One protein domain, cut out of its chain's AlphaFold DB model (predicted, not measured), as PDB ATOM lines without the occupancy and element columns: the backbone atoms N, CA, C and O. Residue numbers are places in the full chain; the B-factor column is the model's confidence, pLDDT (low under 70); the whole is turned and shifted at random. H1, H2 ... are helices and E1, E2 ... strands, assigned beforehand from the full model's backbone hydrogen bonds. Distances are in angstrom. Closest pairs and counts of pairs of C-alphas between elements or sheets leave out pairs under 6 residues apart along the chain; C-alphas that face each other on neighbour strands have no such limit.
ATOM      1  N   GLU A  81      61.046  -9.273  30.506       93.94
ATOM      2  CA  GLU A  81      59.922  -8.374  30.757       93.94
ATOM      3  C   GLU A  81      60.405  -7.219  31.633       93.94
ATOM      4  O   GLU A  81      61.134  -7.425  32.608       93.94
ATOM      5  N   LEU A  82      60.010  -6.002  31.269       93.94
ATOM      6  CA  LEU A  82      60.317  -4.782  32.001       93.94
ATOM      7  C   LEU A  82      59.020  -4.009  32.213       93.94
ATOM      8  O   LEU A  82      58.397  -3.587  31.244       93.94
ATOM      9  N   ASP A  83      58.658  -3.802  33.475       95.25
ATOM     10  CA  ASP A  83      57.633  -2.833  33.854       95.25
ATOM     11  C   ASP A  83      58.295  -1.453  33.981       95.25
ATOM     12  O   ASP A  83      59.240  -1.282  34.758       95.25
ATOM     13  N   VAL A  84      57.857  -0.500  33.160       94.38
ATOM     14  CA  VAL A  84      58.431   0.850  33.086       94.38
ATOM     15  C   VAL A  84      57.659   1.745  34.047       94.38
ATOM     16  O   VAL A  84      56.537   2.161  33.760       94.38
ATOM     17  N   THR A  85      58.266   2.054  35.192       95.69
ATOM     18  CA  THR A  85      57.596   2.782  36.286       95.69
ATOM     19  C   THR A  85      58.174   4.172  36.519       95.69
ATOM     20  O   THR A  85      57.452   5.086  36.927       95.69
ATOM     21  N   GLU A  86      59.460   4.356  36.225       96.12
ATOM     22  CA  GLU A  86      60.180   5.611  36.411       96.12
ATOM     23  C   GLU A  86      60.843   6.063  35.106       96.12
ATOM     24  O   GLU A  86      61.159   5.262  34.231       96.12
ATOM     25  N   ILE A  87      61.121   7.363  34.980       93.88
ATOM     26  CA  ILE A  87      61.793   7.914  33.789       93.88
ATOM     27  C   ILE A  87      63.181   7.287  33.598       93.88
ATOM     28  O   ILE A  87      63.577   7.026  32.471       93.88
ATOM     29  N   ALA A  88      63.887   6.968  34.688       94.31
ATOM     30  CA  ALA A  88      65.197   6.321  34.627       94.31
ATOM     31  C   ALA A  88      65.159   4.919  33.985       94.31
ATOM     32  O   ALA A  88      66.183   4.426  33.517       94.31
ATOM     33  N   ASP A  89      63.990   4.269  33.929       94.31
ATOM     34  CA  ASP A  89      63.840   2.989  33.233       94.31
ATOM     35  C   ASP A  89      63.994   3.145  31.713       94.31
ATOM     36  O   ASP A  89      64.414   2.204  31.040       94.31
ATOM     37  N   LEU A  90      63.719   4.341  31.183       93.38
ATOM     38  CA  LEU A  90      63.872   4.665  29.765       93.38
ATOM     39  C   LEU A  90      65.344   4.728  29.330       93.38
ATOM     40  O   LEU A  90      65.652   4.420  28.177       93.38
ATOM     41  N   ASP A  91      66.245   5.043  30.265       93.81
ATOM     42  CA  ASP A  91      67.693   5.134  30.045       93.81
ATOM     43  C   ASP A  91      68.398   3.767  30.078       93.81
ATOM     44  O   ASP A  91      69.598   3.673  29.812       93.81
ATOM     45  N   ARG A  92      67.683   2.681  30.406       92.38
ATOM     46  CA  ARG A  92      68.275   1.338  30.466       92.38
ATOM     47  C   ARG A  92      68.767   0.912  29.085       92.38
ATOM     48  O   ARG A  92      68.014   0.942  28.109       92.38
ATOM     49  N   GLU A  93      70.019   0.465  29.021       90.19
ATOM     50  CA  GLU A  93      70.606  -0.084  27.801       90.19
ATOM     51  C   GLU A  93      69.956  -1.426  27.440       90.19
ATOM     52  O   GLU A  93      69.829  -2.340  28.256       90.19
ATOM     53  N   VAL A  94      69.569  -1.542  26.176       88.75
ATOM     54  CA  VAL A  94      68.973  -2.718  25.561       88.75
ATOM     55  C   VAL A  94      69.892  -3.188  24.447       88.75
ATOM     56  O   VAL A  94      70.156  -2.478  23.473       88.75
ATOM     57  N   VAL A  95      70.348  -4.428  24.585       86.06
ATOM     58  CA  VAL A  95      71.092  -5.146  23.554       86.06
ATOM     59  C   VAL A  95      70.114  -6.055  22.827       86.06
ATOM     60  O   VAL A  95      69.624  -7.035  23.389       86.06
ATOM     61  N   ARG A  96      69.807  -5.718  21.575       84.44
ATOM     62  CA  ARG A  96      68.867  -6.461  20.738       84.44
ATOM     63  C   ARG A  96      69.624  -7.151  19.610       84.44
ATOM     64  O   ARG A  96      70.397  -6.514  18.903       84.44
ATOM     65  N   THR A  97      69.365  -8.436  19.390       83.62
ATOM     66  CA  THR A  97      69.842  -9.158  18.199       83.62
ATOM     67  C   THR A  97      68.801  -9.117  17.083       83.62
ATOM     68  O   THR A  97      67.618  -8.874  17.320       83.62
ATOM     69  N   GLU A  98      69.222  -9.421  15.856       83.81
ATOM     70  CA  GLU A  98      68.326  -9.525  14.692       83.81
ATOM     71  C   GLU A  98      67.234 -10.605  14.841       83.81
ATOM     72  O   GLU A  98      66.233 -10.577  14.139       83.81
ATOM     73  N   TYR A  99      67.394 -11.539  15.785       85.62
ATOM     74  CA  TYR A  99      66.437 -12.618  16.051       85.62
ATOM     75  C   TYR A  99      65.462 -12.314  17.198       85.62
ATOM     76  O   TYR A  99      64.618 -13.148  17.515       85.62
ATOM     77  N   ALA A 100      65.575 -11.148  17.840       88.69
ATOM     78  CA  ALA A 100      64.708 -10.756  18.946       88.69
ATOM     79  C   ALA A 100      63.500  -9.946  18.453       88.69
ATOM     80  O   ALA A 100      63.640  -9.033  17.630       88.69
ATOM     81  N   SER A 101      62.320 -10.248  18.995       91.44
ATOM     82  CA  SER A 101      61.129  -9.400  18.902       91.44
ATOM     83  C   SER A 101      60.985  -8.537  20.156       91.44
ATOM     84  O   SER A 101      61.480  -8.885  21.227       91.44
ATOM     85  N   ILE A 102      60.326  -7.390  20.008       92.94
ATOM     86  CA  ILE A 102      59.981  -6.492  21.116       92.94
ATOM     87  C   ILE A 102      58.483  -6.241  21.049       92.94
ATOM     88  O   ILE A 102      57.970  -5.956  19.969       92.94
ATOM     89  N   ALA A 103      57.800  -6.330  22.185       93.62
ATOM     90  CA  ALA A 103      56.380  -6.035  22.293       93.62
ATOM     91  C   ALA A 103      56.132  -5.025  23.418       93.62
ATOM     92  O   ALA A 103      56.777  -5.099  24.462       93.62
ATOM     93  N   VAL A 104      55.192  -4.108  23.195       94.75
ATOM     94  CA  VAL A 104      54.653  -3.196  24.214       94.75
ATOM     95  C   VAL A 104      53.138  -3.420  24.262       94.75
ATOM     96  O   VAL A 104      52.408  -2.844  23.447       94.75
ATOM     97  N   PRO A 105      52.660  -4.318  25.144       93.50
ATOM     98  CA  PRO A 105      51.269  -4.770  25.157       93.50
ATOM     99  C   PRO A 105      50.242  -3.647  25.333       93.50
ATOM    100  O   PRO A 105      49.163  -3.710  24.751       93.50
ATOM    101  N   GLU A 106      50.573  -2.610  26.100       93.19
ATOM    102  CA  GLU A 106      49.682  -1.500  26.462       93.19
ATOM    103  C   GLU A 106      49.254  -0.657  25.257       93.19
ATOM    104  O   GLU A 106      48.194  -0.031  25.282       93.19
ATOM    105  N   VAL A 107      50.083  -0.634  24.214       93.06
ATOM    106  CA  VAL A 107      49.837   0.105  22.967       93.06
ATOM    107  C   VAL A 107      49.719  -0.826  21.759       93.06
ATOM    108  O   VAL A 107      49.759  -0.354  20.627       93.06
ATOM    109  N   GLU A 108      49.593  -2.138  21.993       93.12
ATOM    110  CA  GLU A 108      49.491  -3.170  20.950       93.12
ATOM    111  C   GLU A 108      50.627  -3.096  19.906       93.12
ATOM    112  O   GLU A 108      50.447  -3.414  18.731       93.12
ATOM    113  N   LEU A 109      51.820  -2.668  20.333       91.62
ATOM    114  CA  LEU A 109      52.986  -2.544  19.463       91.62
ATOM    115  C   LEU A 109      53.781  -3.848  19.462       91.62
ATOM    116  O   LEU A 109      54.222  -4.311  20.513       91.62
ATOM    117  N   GLU A 110      54.050  -4.382  18.274       91.56
ATOM    118  CA  GLU A 110      54.975  -5.494  18.070       91.56
ATOM    119  C   GLU A 110      56.017  -5.120  17.010       91.56
ATOM    120  O   GLU A 110      55.689  -4.733  15.891       91.56
ATOM    121  N   ILE A 111      57.295  -5.250  17.365       90.56
ATOM    122  CA  ILE A 111      58.428  -5.072  16.462       90.56
ATOM    123  C   ILE A 111      59.015  -6.461  16.194       90.56
ATOM    124  O   ILE A 111      59.820  -6.953  17.000       90.56
ATOM    125  N   PRO A 112      58.648  -7.112  15.079       89.50
ATOM    126  CA  PRO A 112      59.037  -8.489  14.834       89.50
ATOM    127  C   PRO A 112      60.519  -8.590  14.440       89.50
ATOM    128  O   PRO A 112      61.144  -7.620  14.006       89.50
ATOM    129  N   PHE A 113      61.094  -9.785  14.585       83.38
ATOM    130  CA  PHE A 113      62.500 -10.048  14.248       83.38
ATOM    131  C   PHE A 113      62.776  -9.939  12.734       83.38
ATOM    132  O   PHE A 113      63.870  -9.592  12.309       83.38
ATOM    133  N   ASN A 114      61.771 -10.188  11.893       78.12
ATOM    134  CA  ASN A 114      61.896 -10.181  10.434       78.12
ATOM    135  C   ASN A 114      61.724  -8.790   9.793       78.12
ATOM    136  O   ASN A 114      61.660  -8.695   8.569       78.12
ATOM    137  N   ALA A 115      61.679  -7.713  10.581       69.81
ATOM    138  CA  ALA A 115      61.520  -6.341  10.090       69.81
ATOM    139  C   ALA A 115      62.789  -5.756   9.423       69.81
ATOM    140  O   ALA A 115      62.904  -4.545   9.272       69.81
ATOM    141  N   GLY A 116      63.783  -6.585   9.075       67.06
ATOM    142  CA  GLY A 116      65.036  -6.136   8.452       67.06
ATOM    143  C   GLY A 116      65.961  -5.325   9.370       67.06
ATOM    144  O   GLY A 116      66.935  -4.744   8.893       67.06
ATOM    145  N   ARG A 117      65.676  -5.274  10.679       72.19
ATOM    146  CA  ARG A 117      66.502  -4.574  11.673       72.19
ATOM    147  C   ARG A 117      67.664  -5.469  12.096       72.19
ATOM    148  O   ARG A 117      67.461  -6.597  12.539       72.19
ATOM    149  N   LYS A 118      68.884  -4.951  11.962       78.94
ATOM    150  CA  LYS A 118      70.099  -5.608  12.452       78.94
ATOM    151  C   LYS A 118      70.169  -5.562  13.979       78.94
ATOM    152  O   LYS A 118      69.438  -4.805  14.617       78.94
ATOM    153  N   GLY A 119      71.080  -6.350  14.552       81.50
ATOM    154  CA  GLY A 119      71.394  -6.247  15.972       81.50
ATOM    155  C   GLY A 119      71.885  -4.840  16.328       81.50
ATOM    156  O   GLY A 119      72.772  -4.311  15.658       81.50
ATOM    157  N   GLU A 120      71.305  -4.250  17.369       82.12
ATOM    158  CA  GLU A 120      71.595  -2.891  17.822       82.12
ATOM    159  C   GLU A 120      71.774  -2.840  19.344       82.12
ATOM    160  O   GLU A 120      71.171  -3.616  20.090       82.12
ATOM    161  N   ILE A 121      72.601  -1.899  19.799       85.12
ATOM    162  CA  ILE A 121      72.617  -1.446  21.191       85.12
ATOM    163  C   ILE A 121      71.919  -0.091  21.213       85.12
ATOM    164  O   ILE A 121      72.247   0.803  20.431       85.12
ATOM    165  N   SER A 122      70.916   0.040  22.067       89.56
ATOM    166  CA  SER A 122      70.098   1.242  22.203       89.56
ATOM    167  C   SER A 122      69.659   1.380  23.659       89.56
ATOM    168  O   SER A 122      70.010   0.552  24.489       89.56
ATOM    169  N   THR A 123      68.877   2.399  23.982       93.94
ATOM    170  CA  THR A 123      68.104   2.457  25.228       93.94
ATOM    171  C   THR A 123      66.652   2.056  24.978       93.94
ATOM    172  O   THR A 123      66.226   1.965  23.817       93.94
ATOM    173  N   VAL A 124      65.884   1.833  26.048       94.00
ATOM    174  CA  VAL A 124      64.426   1.634  25.969       94.00
ATOM    175  C   VAL A 124      63.770   2.807  25.233       94.00
ATOM    176  O   VAL A 124      63.043   2.583  24.264       94.00
ATOM    177  N   GLU A 125      64.105   4.047  25.606       94.19
ATOM    178  CA  GLU A 125      63.654   5.249  24.892       94.19
ATOM    179  C   GLU A 125      64.045   5.205  23.413       94.19
ATOM    180  O   GLU A 125      63.204   5.382  22.535       94.19
ATOM    181  N   GLY A 126      65.319   4.924  23.125       91.94
ATOM    182  CA  GLY A 126      65.842   4.946  21.764       91.94
ATOM    183  C   GLY A 126      65.126   3.962  20.842       91.94
ATOM    184  O   GLY A 126      64.895   4.274  19.675       91.94
ATOM    185  N   ILE A 127      64.723   2.794  21.351       91.50
ATOM    186  CA  ILE A 127      63.956   1.812  20.573       91.50
ATOM    187  C   ILE A 127      62.560   2.348  20.249       91.50
ATOM    188  O   ILE A 127      62.116   2.219  19.103       91.50
ATOM    189  N   ILE A 128      61.882   2.947  21.230       91.88
ATOM    190  CA  ILE A 128      60.526   3.483  21.070       91.88
ATOM    191  C   ILE A 128      60.544   4.664  20.095       91.88
ATOM    192  O   ILE A 128      59.811   4.641  19.108       91.88
ATOM    193  N   SER A 129      61.438   5.634  20.299       92.00
ATOM    194  CA  SER A 129      61.573   6.824  19.452       92.00
ATOM    195  C   SER A 129      61.908   6.466  18.005       92.00
ATOM    196  O   SER A 129      61.207   6.898  17.094       92.00
ATOM    197  N   LYS A 130      62.887   5.578  17.771       89.12
ATOM    198  CA  LYS A 130      63.199   5.082  16.414       89.12
ATOM    199  C   LYS A 130      62.000   4.413  15.749       89.12
ATOM    200  O   LYS A 130      61.814   4.517  14.541       89.12
ATOM    201  N   THR A 131      61.211   3.673  16.524       89.62
ATOM    202  CA  THR A 131      60.029   2.983  15.999       89.62
ATOM    203  C   THR A 131      58.939   3.982  15.623       89.62
ATOM    204  O   THR A 131      58.361   3.854  14.548       89.62
ATOM    205  N   ALA A 132      58.713   5.009  16.444       90.31
ATOM    206  CA  ALA A 132      57.792   6.096  16.129       90.31
ATOM    207  C   ALA A 132      58.219   6.854  14.860       90.31
ATOM    208  O   ALA A 132      57.425   6.979  13.932       90.31
ATOM    209  N   GLU A 133      59.489   7.259  14.765       90.06
ATOM    210  CA  GLU A 133      60.042   7.945  13.588       90.06
ATOM    211  C   GLU A 133      59.908   7.105  12.309       90.06
ATOM    212  O   GLU A 133      59.554   7.627  11.251       90.06
ATOM    213  N   SER A 134      60.171   5.797  12.393       86.50
ATOM    214  CA  SER A 134      60.026   4.883  11.255       86.50
ATOM    215  C   SER A 134      58.576   4.801  10.778       86.50
ATOM    216  O   SER A 134      58.324   4.839   9.578       86.50
ATOM    217  N   LEU A 135      57.620   4.717  11.707       87.31
ATOM    218  CA  LEU A 135      56.196   4.666  11.375       87.31
ATOM    219  C   LEU A 135      55.695   5.989  10.786       87.31
ATOM    220  O   LEU A 135      54.877   5.966   9.870       87.31
ATOM    221  N   GLU A 136      56.189   7.130  11.276       88.31
ATOM    222  CA  GLU A 136      55.867   8.456  10.735       88.31
ATOM    223  C   GLU A 136      56.353   8.626   9.291       88.31
ATOM    224  O   GLU A 136      55.627   9.171   8.461       88.31
ATOM    225  N   GLN A 137      57.549   8.125   8.966       84.75
ATOM    226  CA  GLN A 137      58.100   8.181   7.606       84.75
ATOM    227  C   GLN A 137      57.314   7.326   6.604       84.75
ATOM    228  O   GLN A 137      57.279   7.645   5.415       84.75
ATOM    229  N   GLU A 138      56.683   6.250   7.072       80.00
ATOM    230  CA  GLU A 138      55.854   5.364   6.251       80.00
ATOM    231  C   GLU A 138      54.419   5.878   6.063       80.00
ATOM    232  O   GLU A 138      53.672   5.333   5.243       80.00
ATOM    233  N   GLN A 139      54.014   6.940   6.772       78.31
ATOM    234  CA  GLN A 139      52.703   7.541   6.556       78.31
ATOM    235  C   GLN A 139      52.674   8.285   5.215       78.31
ATOM    236  O   GLN A 139      53.535   9.129   4.944       78.31
ATOM    237  N   PRO A 140      51.657   8.050   4.365       74.38
ATOM    238  CA  PRO A 140      51.432   8.919   3.226       74.38
ATOM    239  C   PRO A 140      51.169  10.328   3.758       74.38
ATOM    240  O   PRO A 140      50.295  10.526   4.603       74.38
ATOM    241  N   VAL A 141      51.930  11.307   3.260       69.69
ATOM    242  CA  VAL A 141      51.683  12.729   3.528       69.69
ATOM    243  C   VAL A 141      50.200  12.977   3.291       69.69
ATOM    244  O   VAL A 141      49.720  12.716   2.187       69.69
ATOM    245  N   HIS A 142      49.476  13.406   4.327       59.91
ATOM    246  CA  HIS A 142      48.074  13.784   4.199       59.91
ATOM    247  C   HIS A 142      47.964  14.823   3.071       59.91
ATOM    248  O   HIS A 142      48.358  15.977   3.252       59.91
ATOM    249  N   MET A 143      47.503  14.381   1.899       40.41
ATOM    250  CA  MET A 143      47.156  15.224   0.757       40.41
ATOM    251  C   MET A 143      45.675  15.574   0.829       40.41
ATOM    252  O   MET A 143      44.874  14.665   1.146       40.41
TER     253      MET A 143
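This is residues 81 to 143 of the 143 residues of the protein "Putative zinc finger protein ZPR1" of Streblomastix strix (UniProt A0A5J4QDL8). Two small two-stranded ladders, E1 with E4 and the hairpin of E2 and E3, stand apart from each other, and residues 124 to 131 of the one named helix, H1, reach from the first ladder towards the second. The rest of H1 and the tail after it, residues 132 to 143, stick out and make much of the length. The printed part has 63 residues, with four named strands and one named helix in the order E1, E2, E3, E4, H1; both sheets are antiparallel, ordered E1 - E4 and E2 - E3. The class is mixed, helices and strands, though under half of the residues, 28, are in named elements. The whole is only just loose, close to compact, with a radius of gyration of the C-alphas of 12.8 A, and spans 39 by 26 by 19 A.

Look first at E1, residues 93 to 96, and E4, residues 120 to 123, which are antiparallel neighbours at 150 degrees between their directions. Across them N 94 and O 122 are within hydrogen-bond range at 2.7 A, as are N 120 and O 96 at 2.9 A. E4 joins H1, residues 124 to 137, by a tight link with 0 residues between them, and the two are near each other. The closest C-alphas of E1 and H1 are those of Val 94 and Val 124, 6.3 A apart. Then turn to the hairpin of E2, residues 102 to 104, and E3, residues 109 to 111, antiparallel at 174 degrees. There N 111 and O 102 are within hydrogen-bond range at 2.8 A, as are N 104 and O 109 at 2.9 A. E3 and H1 are near each other, with 5 pairs of C-alphas within 10 A, while E2 and H1 are apart. E1 and E4 are each apart from both E2 and E3. In H1 every O i to N i+4 pair is within hydrogen-bond range.

Find C-alpha 93 at (70.606, -0.084, 27.801); from there E1 runs 9.7 A to C-alpha 96. E2 measures 7.0 A and E3 6.7 A from first to last C-alpha. E4 runs 9.8 A and ends at C-alpha 123, at (68.104, 2.457, 25.228). H1 begins at the next residue and runs 20.5 A to C-alpha 137 at (58.100, 8.181, 7.606).

The two C-alphas farthest apart are those of Glu 81 and Met 143, at 40.2 A; Met 143 is the chain's last residue. The printed part has no cut and no long link between its elements, and residues 81 to 92 hold no named element. Look in the B-factor column for the mean pLDDT of the printed part, 86.9; residues 115 to 116 and 141 to 143 of this model are under 70.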